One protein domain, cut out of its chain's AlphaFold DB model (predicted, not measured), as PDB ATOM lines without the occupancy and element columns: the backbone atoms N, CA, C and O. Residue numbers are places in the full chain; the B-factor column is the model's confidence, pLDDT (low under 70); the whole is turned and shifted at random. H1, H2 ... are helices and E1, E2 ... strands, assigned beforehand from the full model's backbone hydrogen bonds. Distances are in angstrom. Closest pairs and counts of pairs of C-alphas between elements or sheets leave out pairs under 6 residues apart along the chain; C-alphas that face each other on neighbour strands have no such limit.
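This is residues 23 to 80, 100 to 110 and 124 to 166 of the 411 residues of an uncharacterized protein of Alkaliphilus peptidifermentans DSM 18978 (UniProt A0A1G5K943). A twisted sheet of four strands has helix H1 over one face and the longer H2 on the other, reaching beyond the sheet. The printed part has 112 residues, in order H1 E1 E2 E3 E4 H2; the sheet, E1 - E2 - E3 - E4, is antiparallel. The class is mixed; the whole is loose, radius of gyration of the C-alphas 16.5 A, spans 56 by 36 by 22 A.

H1, residues 27 to 39, begins at C-alpha (16.012, 3.059, -11.498). E1 is residues 46 to 56, 27.7 A; E2 61 to 70, 28.1 A; E3 129 to 136; E4 142 to 144. H2, 145 to 166, 29.9 A, ends at (34.026, 34.276, -6.541).

Within hydrogen-bond range are N 49 and O 67, 2.8 A, in hairpin E1 and E2; N 66 and O 133, 2.9 A; N 134 and O 143, 2.8 A, in hairpin E3 and E4. H1's height over the sheet is 7.3 A, H2's 11.2 A; H1 and H2 are apart. Every O i to N i+4 pair is within range in H1, 16 of 18 in H2.

Cuts after 80 and 110 leave C-alpha gaps of 23.8 A and 27.1 A. Mean pLDDT of the printed part is 70.4; residues 100 to 110 are among those under 70.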
ATOM      1  N   PHE A  23       8.915   5.437  -5.262       43.09
ATOM      2  CA  PHE A  23       9.987   4.993  -4.353       43.09
ATOM      3  C   PHE A  23      10.240   3.470  -4.316       43.09
ATOM      4  O   PHE A  23      10.978   3.001  -3.450       43.09
ATOM      5  N   GLY A  24       9.619   2.686  -5.207       40.88
ATOM      6  CA  GLY A  24       9.678   1.216  -5.174       40.88
ATOM      7  C   GLY A  24      10.318   0.519  -6.378       40.88
ATOM      8  O   GLY A  24      10.632  -0.663  -6.264       40.88
ATOM      9  N   THR A  25      10.516   1.199  -7.507       51.72
ATOM     10  CA  THR A  25      11.149   0.618  -8.702       51.72
ATOM     11  C   THR A  25      12.632   0.949  -8.719       51.72
ATOM     12  O   THR A  25      13.021   2.100  -8.522       51.72
ATOM     13  N   SER A  26      13.474  -0.060  -8.940       78.69
ATOM     14  CA  SER A  26      14.899   0.167  -9.175       78.69
ATOM     15  C   SER A  26      15.040   1.069 -10.405       78.69
ATOM     16  O   SER A  26      14.476   0.737 -11.444       78.69
ATOM     17  N   TYR A  27      15.767   2.192 -10.328       79.62
ATOM     18  CA  TYR A  27      16.012   3.059 -11.498       79.62
ATOM     19  C   TYR A  27      16.518   2.260 -12.706       79.62
ATOM     20  O   TYR A  27      16.119   2.504 -13.841       79.62
ATOM     21  N   ARG A  28      17.303   1.219 -12.424       82.12
ATOM     22  CA  ARG A  28      17.752   0.214 -13.381       82.12
ATOM     23  C   ARG A  28      16.597  -0.483 -14.110       82.12
ATOM     24  O   ARG A  28      16.643  -0.598 -15.325       82.12
ATOM     25  N   GLU A  29      15.568  -0.927 -13.393       85.06
ATOM     26  CA  GLU A  29      14.378  -1.572 -13.968       85.06
ATOM     27  C   GLU A  29      13.554  -0.581 -14.802       85.06
ATOM     28  O   GLU A  29      13.109  -0.905 -15.901       85.06
ATOM     29  N   THR A  30      13.402   0.658 -14.323       86.12
ATOM     30  CA  THR A  30      12.745   1.735 -15.077       86.12
ATOM     31  C   THR A  30      13.472   2.026 -16.393       86.12
ATOM     32  O   THR A  30      12.828   2.124 -17.437       86.12
ATOM     33  N   ALA A  31      14.804   2.105 -16.361       85.44
ATOM     34  CA  ALA A  31      15.631   2.282 -17.550       85.44
ATOM     35  C   ALA A  31      15.512   1.096 -18.514       85.44
ATOM     36  O   ALA A  31      15.341   1.302 -19.713       85.44
ATOM     37  N   TRP A  32      15.542  -0.135 -17.998       86.44
ATOM     38  CA  TRP A  32      15.391  -1.342 -18.812       86.44
ATOM     39  C   TRP A  32      14.058  -1.365 -19.559       86.44
ATOM     40  O   TRP A  32      14.044  -1.517 -20.778       86.44
ATOM     41  N   ASN A  33      12.951  -1.139 -18.849       89.06
ATOM     42  CA  ASN A  33      11.613  -1.120 -19.442       89.06
ATOM     43  C   ASN A  33      11.483  -0.040 -20.523       89.06
ATOM     44  O   ASN A  33      10.930  -0.298 -21.590       89.06
ATOM     45  N   TYR A  34      12.043   1.146 -20.274       89.31
ATOM     46  CA  TYR A  34      12.064   2.225 -21.256       89.31
ATOM     47  C   TYR A  34      12.855   1.854 -22.517       89.31
ATOM     48  O   TYR A  34      12.400   2.119 -23.627       89.31
ATOM     49  N   LEU A  35      14.031   1.235 -22.368       87.31
ATOM     50  CA  LEU A  35      14.872   0.844 -23.502       87.31
ATOM     51  C   LEU A  35      14.237  -0.282 -24.333       87.31
ATOM     52  O   LEU A  35      14.287  -0.212 -25.560       87.31
ATOM     53  N   ILE A  36      13.593  -1.259 -23.683       88.69
ATOM     54  CA  ILE A  36      12.804  -2.316 -24.343       88.69
ATOM     55  C   ILE A  36      11.709  -1.691 -25.207       88.69
ATOM     56  O   ILE A  36      11.614  -1.990 -26.395       88.69
ATOM     57  N   GLU A  37      10.903  -0.797 -24.626       91.06
ATOM     58  CA  GLU A  37       9.776  -0.168 -25.322       91.06
ATOM     59  C   GLU A  37      10.243   0.733 -26.468       91.06
ATOM     60  O   GLU A  37       9.682   0.705 -27.561       91.06
ATOM     61  N   LYS A  38      11.289   1.530 -26.237       89.38
ATOM     62  CA  LYS A  38      11.770   2.507 -27.211       89.38
ATOM     63  C   LYS A  38      12.404   1.870 -28.444       89.38
ATOM     64  O   LYS A  38      12.213   2.380 -29.548       89.38
ATOM     65  N   TYR A  39      13.209   0.829 -28.246       86.75
ATOM     66  CA  TYR A  39      13.948   0.181 -29.329       86.75
ATOM     67  C   TYR A  39      13.247  -1.071 -29.870       86.75
ATOM     68  O   TYR A  39      13.721  -1.624 -30.857       86.75
ATOM     69  N   ASP A  40      12.126  -1.487 -29.268       90.19
ATOM     70  CA  ASP A  40      11.379  -2.706 -29.616       90.19
ATOM     71  C   ASP A  40      12.279  -3.958 -29.616       90.19
ATOM     72  O   ASP A  40      12.301  -4.760 -30.549       90.19
ATOM     73  N   VAL A  41      13.084  -4.100 -28.556       86.50
ATOM     74  CA  VAL A  41      14.059  -5.193 -28.390       86.50
ATOM     75  C   VAL A  41      13.784  -6.004 -27.128       86.50
ATOM     76  O   VAL A  41      13.215  -5.505 -26.161       86.50
ATOM     77  N   SER A  42      14.216  -7.267 -27.106       85.56
ATOM     78  CA  SER A  42      14.160  -8.089 -25.893       85.56
ATOM     79  C   SER A  42      15.164  -7.617 -24.836       85.56
ATOM     80  O   SER A  42      16.209  -7.051 -25.156       85.56
ATOM     81  N   GLU A  43      14.871  -7.914 -23.567       83.00
ATOM     82  CA  GLU A  43      15.739  -7.597 -22.422       83.00
ATOM     83  C   GLU A  43      17.173  -8.112 -22.614       83.00
ATOM     84  O   GLU A  43      18.139  -7.406 -22.331       83.00
ATOM     85  N   GLU A  44      17.296  -9.314 -23.179       83.75
ATOM     86  CA  GLU A  44      18.559  -9.993 -23.470       83.75
ATOM     87  C   GLU A  44      19.436  -9.238 -24.471       83.75
ATOM     88  O   GLU A  44      20.591  -9.588 -24.617       83.75
ATOM     89  N   ARG A  45      18.942  -8.219 -25.178       83.44
ATOM     90  CA  ARG A  45      19.741  -7.430 -26.133       83.44
ATOM     91  C   ARG A  45      20.286  -6.132 -25.554       83.44
ATOM     92  O   ARG A  45      20.980  -5.399 -26.258       83.44
ATOM     93  N   ILE A  46      19.963  -5.834 -24.300       80.88
ATOM     94  CA  ILE A  46      20.314  -4.578 -23.647       80.88
ATOM     95  C   ILE A  46      21.439  -4.844 -22.654       80.88
ATOM     96  O   ILE A  46      21.281  -5.605 -21.701       80.88
ATOM     97  N   GLN A  47      22.567  -4.165 -22.838       81.00
ATOM     98  CA  GLN A  47      23.604  -4.058 -21.818       81.00
ATOM     99  C   GLN A  47      23.499  -2.680 -21.169       81.00
ATOM    100  O   GLN A  47      23.605  -1.671 -21.860       81.00
ATOM    101  N   LEU A  48      23.285  -2.630 -19.852       75.56
ATOM    102  CA  LEU A  48      23.182  -1.387 -19.086       75.56
ATOM    103  C   LEU A  48      24.292  -1.324 -18.033       75.56
ATOM    104  O   LEU A  48      24.436  -2.229 -17.206       75.56
ATOM    105  N   TYR A  49      25.033  -0.226 -18.045       77.25
ATOM    106  CA  TYR A  49      26.144   0.069 -17.154       77.25
ATOM    107  C   TYR A  49      25.732   1.203 -16.214       77.25
ATOM    108  O   TYR A  49      25.594   2.349 -16.640       77.25
ATOM    109  N   ASP A  50      25.498   0.867 -14.944       72.44
ATOM    110  CA  ASP A  50      25.070   1.819 -13.912       72.44
ATOM    111  C   ASP A  50      26.186   2.832 -13.607       72.44
ATOM    112  O   ASP A  50      27.327   2.441 -13.345       72.44
ATOM    113  N   GLY A  51      25.848   4.121 -13.666       62.91
ATOM    114  CA  GLY A  51      26.744   5.240 -13.387       62.91
ATOM    115  C   GLY A  51      26.538   5.880 -12.010       62.91
ATOM    116  O   GLY A  51      27.412   6.620 -11.566       62.91
ATOM    117  N   GLY A  52      25.440   5.568 -11.309       73.38
ATOM    118  CA  GLY A  52      25.120   6.128  -9.994       73.38
ATOM    119  C   GLY A  52      24.175   7.336 -10.027       73.38
ATOM    120  O   GLY A  52      23.320   7.454 -10.900       73.38
ATOM    121  N   ILE A  53      24.257   8.191  -8.998       75.06
ATOM    122  CA  ILE A  53      23.472   9.432  -8.892       75.06
ATOM    123  C   ILE A  53      24.406  10.618  -9.122       75.06
ATOM    124  O   ILE A  53      25.414  10.756  -8.428       75.06
ATOM    125  N   ILE A  54      24.021  11.475 -10.063       73.31
ATOM    126  CA  ILE A  54      24.614  12.781 -10.331       73.31
ATOM    127  C   ILE A  54      23.778  13.834  -9.612       73.31
ATOM    128  O   ILE A  54      22.561  13.900  -9.807       73.31
ATOM    129  N   GLU A  55      24.429  14.678  -8.821       73.19
ATOM    130  CA  GLU A  55      23.818  15.858  -8.212       73.19
ATOM    131  C   GLU A  55      24.324  17.121  -8.918       73.19
ATOM    132  O   GLU A  55      25.527  17.313  -9.097       73.19
ATOM    133  N   LEU A  56      23.387  17.966  -9.347       71.31
ATOM    134  CA  LEU A  56      23.643  19.291  -9.896       71.31
ATOM    135  C   LEU A  56      23.520  20.297  -8.748       71.31
ATOM    136  O   LEU A  56      22.423  20.532  -8.237       71.31
ATOM    137  N   GLU A  57      24.649  20.835  -8.299       70.81
ATOM    138  CA  GLU A  57      24.775  21.628  -7.074       70.81
ATOM    139  C   GLU A  57      23.970  22.937  -7.127       70.81
ATOM    140  O   GLU A  57      23.246  23.262  -6.183       70.81
ATOM    141  N   TYR A  58      24.045  23.676  -8.234       63.94
ATOM    142  CA  TYR A  58      23.458  25.013  -8.356       63.94
ATOM    143  C   TYR A  58      21.961  24.985  -8.651       63.94
ATOM    144  O   TYR A  58      21.203  25.827  -8.163       63.94
ATOM    145  N   THR A  59      21.518  24.020  -9.448       70.75
ATOM    146  CA  THR A  59      20.096  23.778  -9.723       70.75
ATOM    147  C   THR A  59      19.430  22.926  -8.642       70.75
ATOM    148  O   THR A  59      18.201  22.890  -8.568       70.75
ATOM    149  N   ALA A  60      20.219  22.293  -7.766       77.06
ATOM    150  CA  ALA A  60      19.777  21.344  -6.746       77.06
ATOM    151  C   ALA A  60      18.953  20.177  -7.321       77.06
ATOM    152  O   ALA A  60      18.047  19.654  -6.657       77.06
ATOM    153  N   GLU A  61      19.237  19.788  -8.566       77.69
ATOM    154  CA  GLU A  61      18.621  18.635  -9.215       77.69
ATOM    155  C   GLU A  61      19.489  17.391  -9.092       77.69
ATOM    156  O   GLU A  61      20.689  17.460  -8.842       77.69
ATOM    157  N   SER A  62      18.869  16.218  -9.210       76.81
ATOM    158  CA  SER A  62      19.597  14.958  -9.067       76.81
ATOM    159  C   SER A  62      19.035  13.903 -10.003       76.81
ATOM    160  O   SER A  62      17.813  13.725 -10.089       76.81
ATOM    161  N   PHE A  63      19.929  13.175 -10.660       78.62
ATOM    162  CA  PHE A  63      19.610  12.221 -11.714       78.62
ATOM    163  C   PHE A  63      20.344  10.914 -11.462       78.62
ATOM    164  O   PHE A  63      21.542  10.917 -11.213       78.62
ATOM    165  N   TRP A  64      19.642   9.790 -11.552       82.56
ATOM    166  CA  TRP A  64      20.307   8.506 -11.721       82.56
ATOM    167  C   TRP A  64      20.767   8.384 -13.174       82.56
ATOM    168  O   TRP A  64      19.980   8.686 -14.067       82.56
ATOM    169  N   ASN A  65      22.003   7.967 -13.427       79.38
ATOM    170  CA  ASN A  65      22.537   7.846 -14.781       79.38
ATOM    171  C   ASN A  65      23.020   6.428 -15.088       79.38
ATOM    172  O   ASN A  65      23.539   5.717 -14.229       79.38
ATOM    173  N   ALA A  66      22.900   6.041 -16.353       73.38
ATOM    174  CA  ALA A  66      23.511   4.831 -16.877       73.38
ATOM    175  C   ALA A  66      23.863   4.984 -18.357       73.38
ATOM    176  O   ALA A  66      23.214   5.724 -19.099       73.38
ATOM    177  N   SER A  67      24.867   4.233 -18.791       77.69
ATOM    178  CA  SER A  67      25.182   4.050 -20.208       77.69
ATOM    179  C   SER A  67      24.583   2.736 -20.689       77.69
ATOM    180  O   SER A  67      24.562   1.765 -19.935       77.69
ATOM    181  N   TYR A  68      24.120   2.670 -21.933       75.19
ATOM    182  CA  TYR A  68      23.575   1.445 -22.510       75.19
ATOM    183  C   TYR A  68      24.141   1.130 -23.892       75.19
ATOM    184  O   TYR A  68      24.555   2.021 -24.636       75.19
ATOM    185  N   ILE A  69      24.107  -0.161 -24.224       83.00
ATOM    186  CA  ILE A  69      24.389  -0.713 -25.546       83.00
ATOM    187  C   ILE A  69      23.214  -1.611 -25.941       83.00
ATOM    188  O   ILE A  69      22.829  -2.498 -25.177       83.00
ATOM    189  N   ILE A  70      22.657  -1.392 -27.130       81.25
ATOM    190  CA  ILE A  70      21.706  -2.302 -27.773       81.25
ATOM    191  C   ILE A  70      22.471  -3.124 -28.805       81.25
ATOM    192  O   ILE A  70      23.067  -2.563 -29.728       81.25
ATOM    193  N   LEU A  71      22.452  -4.443 -28.630       82.06
ATOM    194  CA  LEU A  71      23.120  -5.395 -29.514       82.06
ATOM    195  C   LEU A  71      22.300  -5.663 -30.789       82.06
ATOM    196  O   LEU A  71      21.062  -5.585 -30.746       82.06
ATOM    197  N   PRO A  72      22.944  -6.035 -31.910       81.31
ATOM    198  CA  PRO A  72      22.254  -6.420 -33.140       81.31
ATOM    199  C   PRO A  72      21.399  -7.693 -32.974       81.31
ATOM    200  O   PRO A  72      21.484  -8.423 -31.985       81.31
ATOM    201  N   ASP A  73      20.516  -7.948 -33.942       76.44
ATOM    202  CA  ASP A  73      19.625  -9.113 -33.929       76.44
ATOM    203  C   ASP A  73      20.425 -10.429 -33.931       76.44
ATOM    204  O   ASP A  73      21.287 -10.646 -34.781       76.44
ATOM    205  N   GLY A  74      20.091 -11.346 -33.017       71.69
ATOM    206  CA  GLY A  74      20.755 -12.650 -32.895       71.69
ATOM    207  C   GLY A  74      21.939 -12.672 -31.927       71.69
ATOM    208  O   GLY A  74      22.441 -13.755 -31.624       71.69
ATOM    209  N   GLU A  75      22.333 -11.514 -31.397       74.81
ATOM    210  CA  GLU A  75      23.246 -11.410 -30.264       74.81
ATOM    211  C   GLU A  75      22.473 -11.248 -28.953       74.81
ATOM    212  O   GLU A  75      21.352 -10.735 -28.909       74.81
ATOM    213  N   SER A  76      23.076 -11.712 -27.864       68.81
ATOM    214  CA  SER A  76      22.526 -11.585 -26.521       68.81
ATOM    215  C   SER A  76      23.607 -11.050 -25.597       68.81
ATOM    216  O   SER A  76      24.774 -11.430 -25.693       68.81
ATOM    217  N   ALA A  77      23.205 -10.151 -24.711       61.91
ATOM    218  CA  ALA A  77      23.996  -9.620 -23.629       61.91
ATOM    219  C   ALA A  77      24.593 -10.792 -22.862       61.91
ATOM    220  O   ALA A  77      23.892 -11.728 -22.470       61.91
ATOM    221  N   LEU A  78      25.908 -10.739 -22.670       57.19
ATOM    222  CA  LEU A  78      26.568 -11.650 -21.755       57.19
ATOM    223  C   LEU A  78      25.910 -11.476 -20.385       57.19
ATOM    224  O   LEU A  78      25.697 -10.351 -19.929       57.19
ATOM    225  N   ASP A  79      25.539 -12.590 -19.762       44.25
ATOM    226  CA  ASP A  79      24.878 -12.589 -18.466       44.25
ATOM    227  C   ASP A  79      25.850 -12.092 -17.385       44.25
ATOM    228  O   ASP A  79      26.586 -12.854 -16.761       44.25
ATOM    229  N   PHE A  80      25.869 -10.778 -17.165       45.72
ATOM    230  CA  PHE A  80      26.634 -10.153 -16.087       45.72
ATOM    231  C   PHE A  80      25.948 -10.320 -14.714       45.72
ATOM    232  O   PHE A  80      26.424  -9.756 -13.724       45.72
ATOM    233  N   PRO A 100      27.409  10.191  -3.679       27.39
ATOM    234  CA  PRO A 100      26.920  10.857  -4.884       27.39
ATOM    235  C   PRO A 100      28.097  11.551  -5.570       27.39
ATOM    236  O   PRO A 100      28.816  12.336  -4.954       27.39
ATOM    237  N   TYR A 101      28.314  11.228  -6.844       31.86
ATOM    238  CA  TYR A 101      29.321  11.893  -7.654       31.86
ATOM    239  C   TYR A 101      28.824  13.322  -7.903       31.86
ATOM    240  O   TYR A 101      27.999  13.567  -8.784       31.86
ATOM    241  N   ALA A 102      29.322  14.278  -7.119       28.31
ATOM    242  CA  ALA A 102      29.350  15.663  -7.557       28.31
ATOM    243  C   ALA A 102      30.237  15.702  -8.805       28.31
ATOM    244  O   ALA A 102      31.369  15.207  -8.776       28.31
ATOM    245  N   MET A 103      29.728  16.230  -9.923       27.88
ATOM    246  CA  MET A 103      30.603  16.451 -11.069       27.88
ATOM    247  C   MET A 103      31.730  17.388 -10.625       27.88
ATOM    248  O   MET A 103      31.438  18.478 -10.128       27.88
ATOM    249  N   PRO A 104      33.006  16.992 -10.775       31.95
ATOM    250  CA  PRO A 104      34.098  17.898 -10.490       31.95
ATOM    251  C   PRO A 104      33.964  19.140 -11.366       31.95
ATOM    252  O   PRO A 104      33.679  19.044 -12.563       31.95
ATOM    253  N   LEU A 105      34.143  20.301 -10.738       34.50
ATOM    254  CA  LEU A 105      34.082  21.597 -11.400       34.50
ATOM    255  C   LEU A 105      35.033  21.582 -12.610       34.50
ATOM    256  O   LEU A 105      36.206  21.237 -12.444       34.50
ATOM    257  N   PRO A 106      34.556  21.910 -13.824       34.72
ATOM    258  CA  PRO A 106      35.427  21.969 -14.985       34.72
ATOM    259  C   PRO A 106      36.452  23.095 -14.807       34.72
ATOM    260  O   PRO A 106      36.113  24.191 -14.353       34.72
ATOM    261  N   ALA A 107      37.705  22.812 -15.172       28.84
ATOM    262  CA  ALA A 107      38.740  23.831 -15.308       28.84
ATOM    263  C   ALA A 107      38.295  24.889 -16.338       28.84
ATOM    264  O   ALA A 107      37.582  24.551 -17.290       28.84
ATOM    265  N   PRO A 108      38.662  26.167 -16.146       30.86
ATOM    266  CA  PRO A 108      38.214  27.225 -17.030       30.86
ATOM    267  C   PRO A 108      38.874  27.125 -18.409       30.86
ATOM    268  O   PRO A 108      40.039  26.762 -18.528       30.86
ATOM    269  N   ASP A 109      38.078  27.528 -19.399       33.97
ATOM    270  CA  ASP A 109      38.399  27.794 -20.803       33.97
ATOM    271  C   ASP A 109      38.426  26.583 -21.750       33.97
ATOM    272  O   ASP A 109      39.460  26.145 -22.242       33.97
ATOM    273  N   MET A 110      37.226  26.131 -22.133       24.72
ATOM    274  CA  MET A 110      36.990  25.790 -23.539       24.72
ATOM    275  C   MET A 110      35.930  26.741 -24.108       24.72
ATOM    276  O   MET A 110      34.847  26.865 -23.519       24.72
ATOM    277  N   MET A 124      32.236   2.682 -35.716       40.28
ATOM    278  CA  MET A 124      31.011   2.082 -35.207       40.28
ATOM    279  C   MET A 124      30.884   0.685 -35.808       40.28
ATOM    280  O   MET A 124      30.733   0.555 -37.022       40.28
ATOM    281  N   ASP A 125      30.968  -0.341 -34.963       48.94
ATOM    282  CA  ASP A 125      30.670  -1.709 -35.370       48.94
ATOM    283  C   ASP A 125      29.225  -1.726 -35.887       48.94
ATOM    284  O   ASP A 125      28.294  -1.324 -35.175       48.94
ATOM    285  N   GLU A 126      29.045  -2.105 -37.155       54.25
ATOM    286  CA  GLU A 126      27.753  -2.052 -37.839       54.25
ATOM    287  C   GLU A 126      26.693  -2.811 -37.015       54.25
ATOM    288  O   GLU A 126      26.769  -4.024 -36.844       54.25
ATOM    289  N   GLY A 127      25.694  -2.089 -36.489       64.38
ATOM    290  CA  GLY A 127      24.520  -2.677 -35.829       64.38
ATOM    291  C   GLY A 127      24.396  -2.475 -34.315       64.38
ATOM    292  O   GLY A 127      23.343  -2.803 -33.770       64.38
ATOM    293  N   HIS A 128      25.395  -1.900 -33.638       73.69
ATOM    294  CA  HIS A 128      25.302  -1.567 -32.210       73.69
ATOM    295  C   HIS A 128      24.774  -0.141 -31.980       73.69
ATOM    296  O   HIS A 128      25.236   0.805 -32.619       73.69
ATOM    297  N   ILE A 129      23.841   0.037 -31.036       74.81
ATOM    298  CA  ILE A 129      23.338   1.366 -30.635       74.81
ATOM    299  C   ILE A 129      23.859   1.704 -29.242       74.81
ATOM    300  O   ILE A 129      23.592   0.977 -28.290       74.81
ATOM    301  N   TYR A 130      24.539   2.840 -29.115       78.12
ATOM    302  CA  TYR A 130      25.102   3.336 -27.859       78.12
ATOM    303  C   TYR A 130      24.338   4.571 -27.379       78.12
ATOM    304  O   TYR A 130      23.918   5.396 -28.191       78.12
ATOM    305  N   GLY A 131      24.185   4.731 -26.065       74.56
ATOM    306  CA  GLY A 131      23.586   5.940 -25.505       74.56
ATOM    307  C   GLY A 131      23.705   6.061 -23.991       74.56
ATOM    308  O   GLY A 131      24.175   5.154 -23.306       74.56
ATOM    309  N   GLY A 132      23.271   7.213 -23.478       80.44
ATOM    310  CA  GLY A 132      23.132   7.493 -22.051       80.44
ATOM    311  C   GLY A 132      21.673   7.748 -21.686       80.44
ATOM    312  O   GLY A 132      20.935   8.365 -22.457       80.44
ATOM    313  N   ILE A 133      21.263   7.268 -20.516       78.81
ATOM    314  CA  ILE A 133      19.935   7.476 -19.942       78.81
ATOM    315  C   ILE A 133      20.070   8.101 -18.557       78.81
ATOM    316  O   ILE A 133      20.913   7.696 -17.756       78.81
ATOM    317  N   TYR A 134      19.220   9.084 -18.286       82.12
ATOM    318  CA  TYR A 134      19.174   9.819 -17.034       82.12
ATOM    319  C   TYR A 134      17.750   9.762 -16.494       82.12
ATOM    320  O   TYR A 134      16.798  10.010 -17.226       82.12
ATOM    321  N   ILE A 135      17.580   9.429 -15.220       82.56
ATOM    322  CA  ILE A 135      16.276   9.408 -14.562       82.56
ATOM    323  C   ILE A 135      16.289  10.445 -13.457       82.56
ATOM    324  O   ILE A 135      17.024  10.324 -12.477       82.56
ATOM    325  N   HIS A 136      15.452  11.462 -13.601       85.81
ATOM    326  CA  HIS A 136      15.296  12.502 -12.605       85.81
ATOM    327  C   HIS A 136      14.773  11.889 -11.300       85.81
ATOM    328  O   HIS A 136      13.653  11.391 -11.225       85.81
ATOM    329  N   THR A 137      15.560  11.968 -10.231       81.25
ATOM    330  CA  THR A 137      15.287  11.254  -8.966       81.25
ATOM    331  C   THR A 137      13.983  11.694  -8.291       81.25
ATOM    332  O   THR A 137      13.256  10.875  -7.737       81.25
ATOM    333  N   LYS A 138      13.658  12.995  -8.350       83.12
ATOM    334  CA  LYS A 138      12.422  13.547  -7.768       83.12
ATOM    335  C   LYS A 138      11.162  13.236  -8.583       83.12
ATOM    336  O   LYS A 138      10.118  12.974  -7.991       83.12
ATOM    337  N   THR A 139      11.225  13.336  -9.913       85.19
ATOM    338  CA  THR A 139      10.036  13.273 -10.784       85.19
ATOM    339  C   THR A 139       9.847  11.911 -11.450       85.19
ATOM    340  O   THR A 139       8.734  11.592 -11.860       85.19
ATOM    341  N   GLY A 140      10.904  11.098 -11.539       82.38
ATOM    342  CA  GLY A 140      10.937   9.861 -12.319       82.38
ATOM    343  C   GLY A 140      10.999  10.089 -13.832       82.38
ATOM    344  O   GLY A 140      10.849   9.133 -14.589       82.38
ATOM    345  N   GLU A 141      11.182  11.333 -14.285       88.88
ATOM    346  CA  GLU A 141      11.300  11.664 -15.705       88.88
ATOM    347  C   GLU A 141      12.553  11.020 -16.309       88.88
ATOM    348  O   GLU A 141      13.638  11.114 -15.737       88.88
ATOM    349  N   ILE A 142      12.393  10.372 -17.463       87.81
ATOM    350  CA  ILE A 142      13.475   9.712 -18.193       87.81
ATOM    351  C   ILE A 142      13.949  10.643 -19.307       87.81
ATOM    352  O   ILE A 142      13.164  11.035 -20.170       87.81
ATOM    353  N   LEU A 143      15.238  10.956 -19.295       79.31
ATOM    354  CA  LEU A 143      15.911  11.853 -20.220       79.31
ATOM    355  C   LEU A 143      17.028  11.108 -20.951       79.31
ATOM    356  O   LEU A 143      17.732  10.270 -20.384       79.31
ATOM    357  N   GLN A 144      17.206  11.441 -22.221       77.50
ATOM    358  CA  GLN A 144      18.390  11.081 -22.996       77.50
ATOM    359  C   GLN A 144      19.481  12.146 -22.867       77.50
ATOM    360  O   GLN A 144      19.243  13.220 -22.319       77.50
ATOM    361  N   ALA A 145      20.677  11.850 -23.383       69.19
ATOM    362  CA  ALA A 145      21.820  12.763 -23.340       69.19
ATOM    363  C   ALA A 145      21.505  14.162 -23.908       69.19
ATOM    364  O   ALA A 145      21.755  15.152 -23.232       69.19
ATOM    365  N   ASP A 146      20.858  14.239 -25.072       71.94
ATOM    366  CA  ASP A 146      20.456  15.498 -25.717       71.94
ATOM    367  C   ASP A 146      19.442  16.307 -24.888       71.94
ATOM    368  O   ASP A 146      19.440  17.536 -24.888       71.94
ATOM    369  N   GLN A 147      18.571  15.624 -24.146       74.94
ATOM    370  CA  GLN A 147      17.598  16.263 -23.258       74.94
ATOM    371  C   GLN A 147      18.238  16.707 -21.933       74.94
ATOM    372  O   GLN A 147      17.814  17.700 -21.337       74.94
ATOM    373  N   MET A 148      19.267  15.988 -21.479       77.56
ATOM    374  CA  MET A 148      20.028  16.307 -20.273       77.56
ATOM    375  C   MET A 148      20.886  17.571 -20.448       77.56
ATOM    376  O   MET A 148      21.104  18.304 -19.480       77.56
ATOM    377  N   ASP A 149      21.285  17.900 -21.681       72.31
ATOM    378  CA  ASP A 149      22.053  19.111 -21.999       72.31
ATOM    379  C   ASP A 149      21.373  20.404 -21.538       72.31
ATOM    380  O   ASP A 149      22.053  21.374 -21.200       72.31
ATOM    381  N   VAL A 150      20.037  20.435 -21.462       75.12
ATOM    382  CA  VAL A 150      19.294  21.590 -20.931       75.12
ATOM    383  C   VAL A 150      19.608  21.809 -19.449       75.12
ATOM    384  O   VAL A 150      19.839  22.947 -19.030       75.12
ATOM    385  N   TYR A 151      19.656  20.731 -18.665       74.25
ATOM    386  CA  TYR A 151      19.964  20.782 -17.237       74.25
ATOM    387  C   TYR A 151      21.438  21.113 -17.005       74.25
ATOM    388  O   TYR A 151      21.736  22.010 -16.217       74.25
ATOM    389  N   PHE A 152      22.356  20.486 -17.750       73.06
ATOM    390  CA  PHE A 152      23.781  20.823 -17.671       73.06
ATOM    391  C   PHE A 152      24.061  22.263 -18.100       73.06
ATOM    392  O   PHE A 152      24.829  22.959 -17.446       73.06
ATOM    393  N   SER A 153      23.397  22.761 -19.142       69.69
ATOM    394  CA  SER A 153      23.559  24.151 -19.582       69.69
ATOM    395  C   SER A 153      23.050  25.154 -18.550       69.69
ATOM    396  O   SER A 153      23.672  26.199 -18.349       69.69
ATOM    397  N   ALA A 154      21.932  24.854 -17.882       68.44
ATOM    398  CA  ALA A 154      21.423  25.684 -16.795       68.44
ATOM    399  C   ALA A 154      22.382  25.687 -15.594       68.44
ATOM    400  O   ALA A 154      22.707  26.758 -15.078       68.44
ATOM    401  N   GLU A 155      22.880  24.510 -15.209       70.69
ATOM    402  CA  GLU A 155      23.881  24.330 -14.159       70.69
ATOM    403  C   GLU A 155      25.161  25.113 -14.467       70.69
ATOM    404  O   GLU A 155      25.605  25.922 -13.656       70.69
ATOM    405  N   TRP A 156      25.710  24.962 -15.675       64.06
ATOM    406  CA  TRP A 156      26.917  25.664 -16.113       64.06
ATOM    407  C   TRP A 156      26.760  27.174 -16.106       64.06
ATOM    408  O   TRP A 156      27.692  27.885 -15.747       64.06
ATOM    409  N   LYS A 157      25.586  27.682 -16.478       72.06
ATOM    410  CA  LYS A 157      25.331  29.120 -16.450       72.06
ATOM    411  C   LYS A 157      25.316  29.665 -15.023       72.06
ATOM    412  O   LYS A 157      25.820  30.759 -14.790       72.06
ATOM    413  N   LEU A 158      24.724  28.934 -14.080       66.38
ATOM    414  CA  LEU A 158      24.731  29.327 -12.670       66.38
ATOM    415  C   LEU A 158      26.132  29.210 -12.070       66.38
ATOM    416  O   LEU A 158      26.568  30.137 -11.389       66.38
ATOM    417  N   ALA A 159      26.850  28.136 -12.398       65.94
ATOM    418  CA  ALA A 159      28.240  27.951 -12.013       65.94
ATOM    419  C   ALA A 159      29.117  29.098 -12.532       65.94
ATOM    420  O   ALA A 159      29.876  29.664 -11.760       65.94
ATOM    421  N   ASP A 160      28.992  29.498 -13.803       66.12
ATOM    422  CA  ASP A 160      29.753  30.618 -14.379       66.12
ATOM    423  C   ASP A 160      29.467  31.944 -13.657       66.12
ATOM    424  O   ASP A 160      30.389  32.680 -13.309       66.12
ATOM    425  N   ILE A 161      28.197  32.231 -13.348       72.31
ATOM    426  CA  ILE A 161      27.827  33.419 -12.565       72.31
ATOM    427  C   ILE A 161      28.488  33.383 -11.184       72.31
ATOM    428  O   ILE A 161      29.042  34.395 -10.741       72.31
ATOM    429  N   GLU A 162      28.444  32.235 -10.510       71.25
ATOM    430  CA  GLU A 162      29.062  32.076  -9.198       71.25
ATOM    431  C   GLU A 162      30.585  32.191  -9.280       71.25
ATOM    432  O   GLU A 162      31.194  32.898  -8.484       71.25
ATOM    433  N   TRP A 163      31.211  31.611 -10.299       63.25
ATOM    434  CA  TRP A 163      32.642  31.735 -10.547       63.25
ATOM    435  C   TRP A 163      33.067  33.170 -10.810       63.25
ATOM    436  O   TRP A 163      34.085  33.618 -10.287       63.25
ATOM    437  N   GLN A 164      32.287  33.932 -11.571       69.25
ATOM    438  CA  GLN A 164      32.549  35.352 -11.779       69.25
ATOM    439  C   GLN A 164      32.402  36.158 -10.487       69.25
ATOM    440  O   GLN A 164      33.145  37.121 -10.282       69.25
ATOM    441  N   ARG A 165      31.459  35.790  -9.612       79.31
ATOM    442  CA  ARG A 165      31.325  36.392  -8.281       79.31
ATOM    443  C   ARG A 165      32.533  36.049  -7.408       79.31
ATOM    444  O   ARG A 165      33.172  36.963  -6.894       79.31
ATOM    445  N   LEU A 166      32.888  34.767  -7.314       72.62
ATOM    446  CA  LEU A 166      34.026  34.276  -6.541       72.62
ATOM    447  C   LEU A 166      35.336  34.893  -7.018       72.62
ATOM    448  O   LEU A 166      36.090  35.375  -6.191       72.62
TER     449      LEU A 166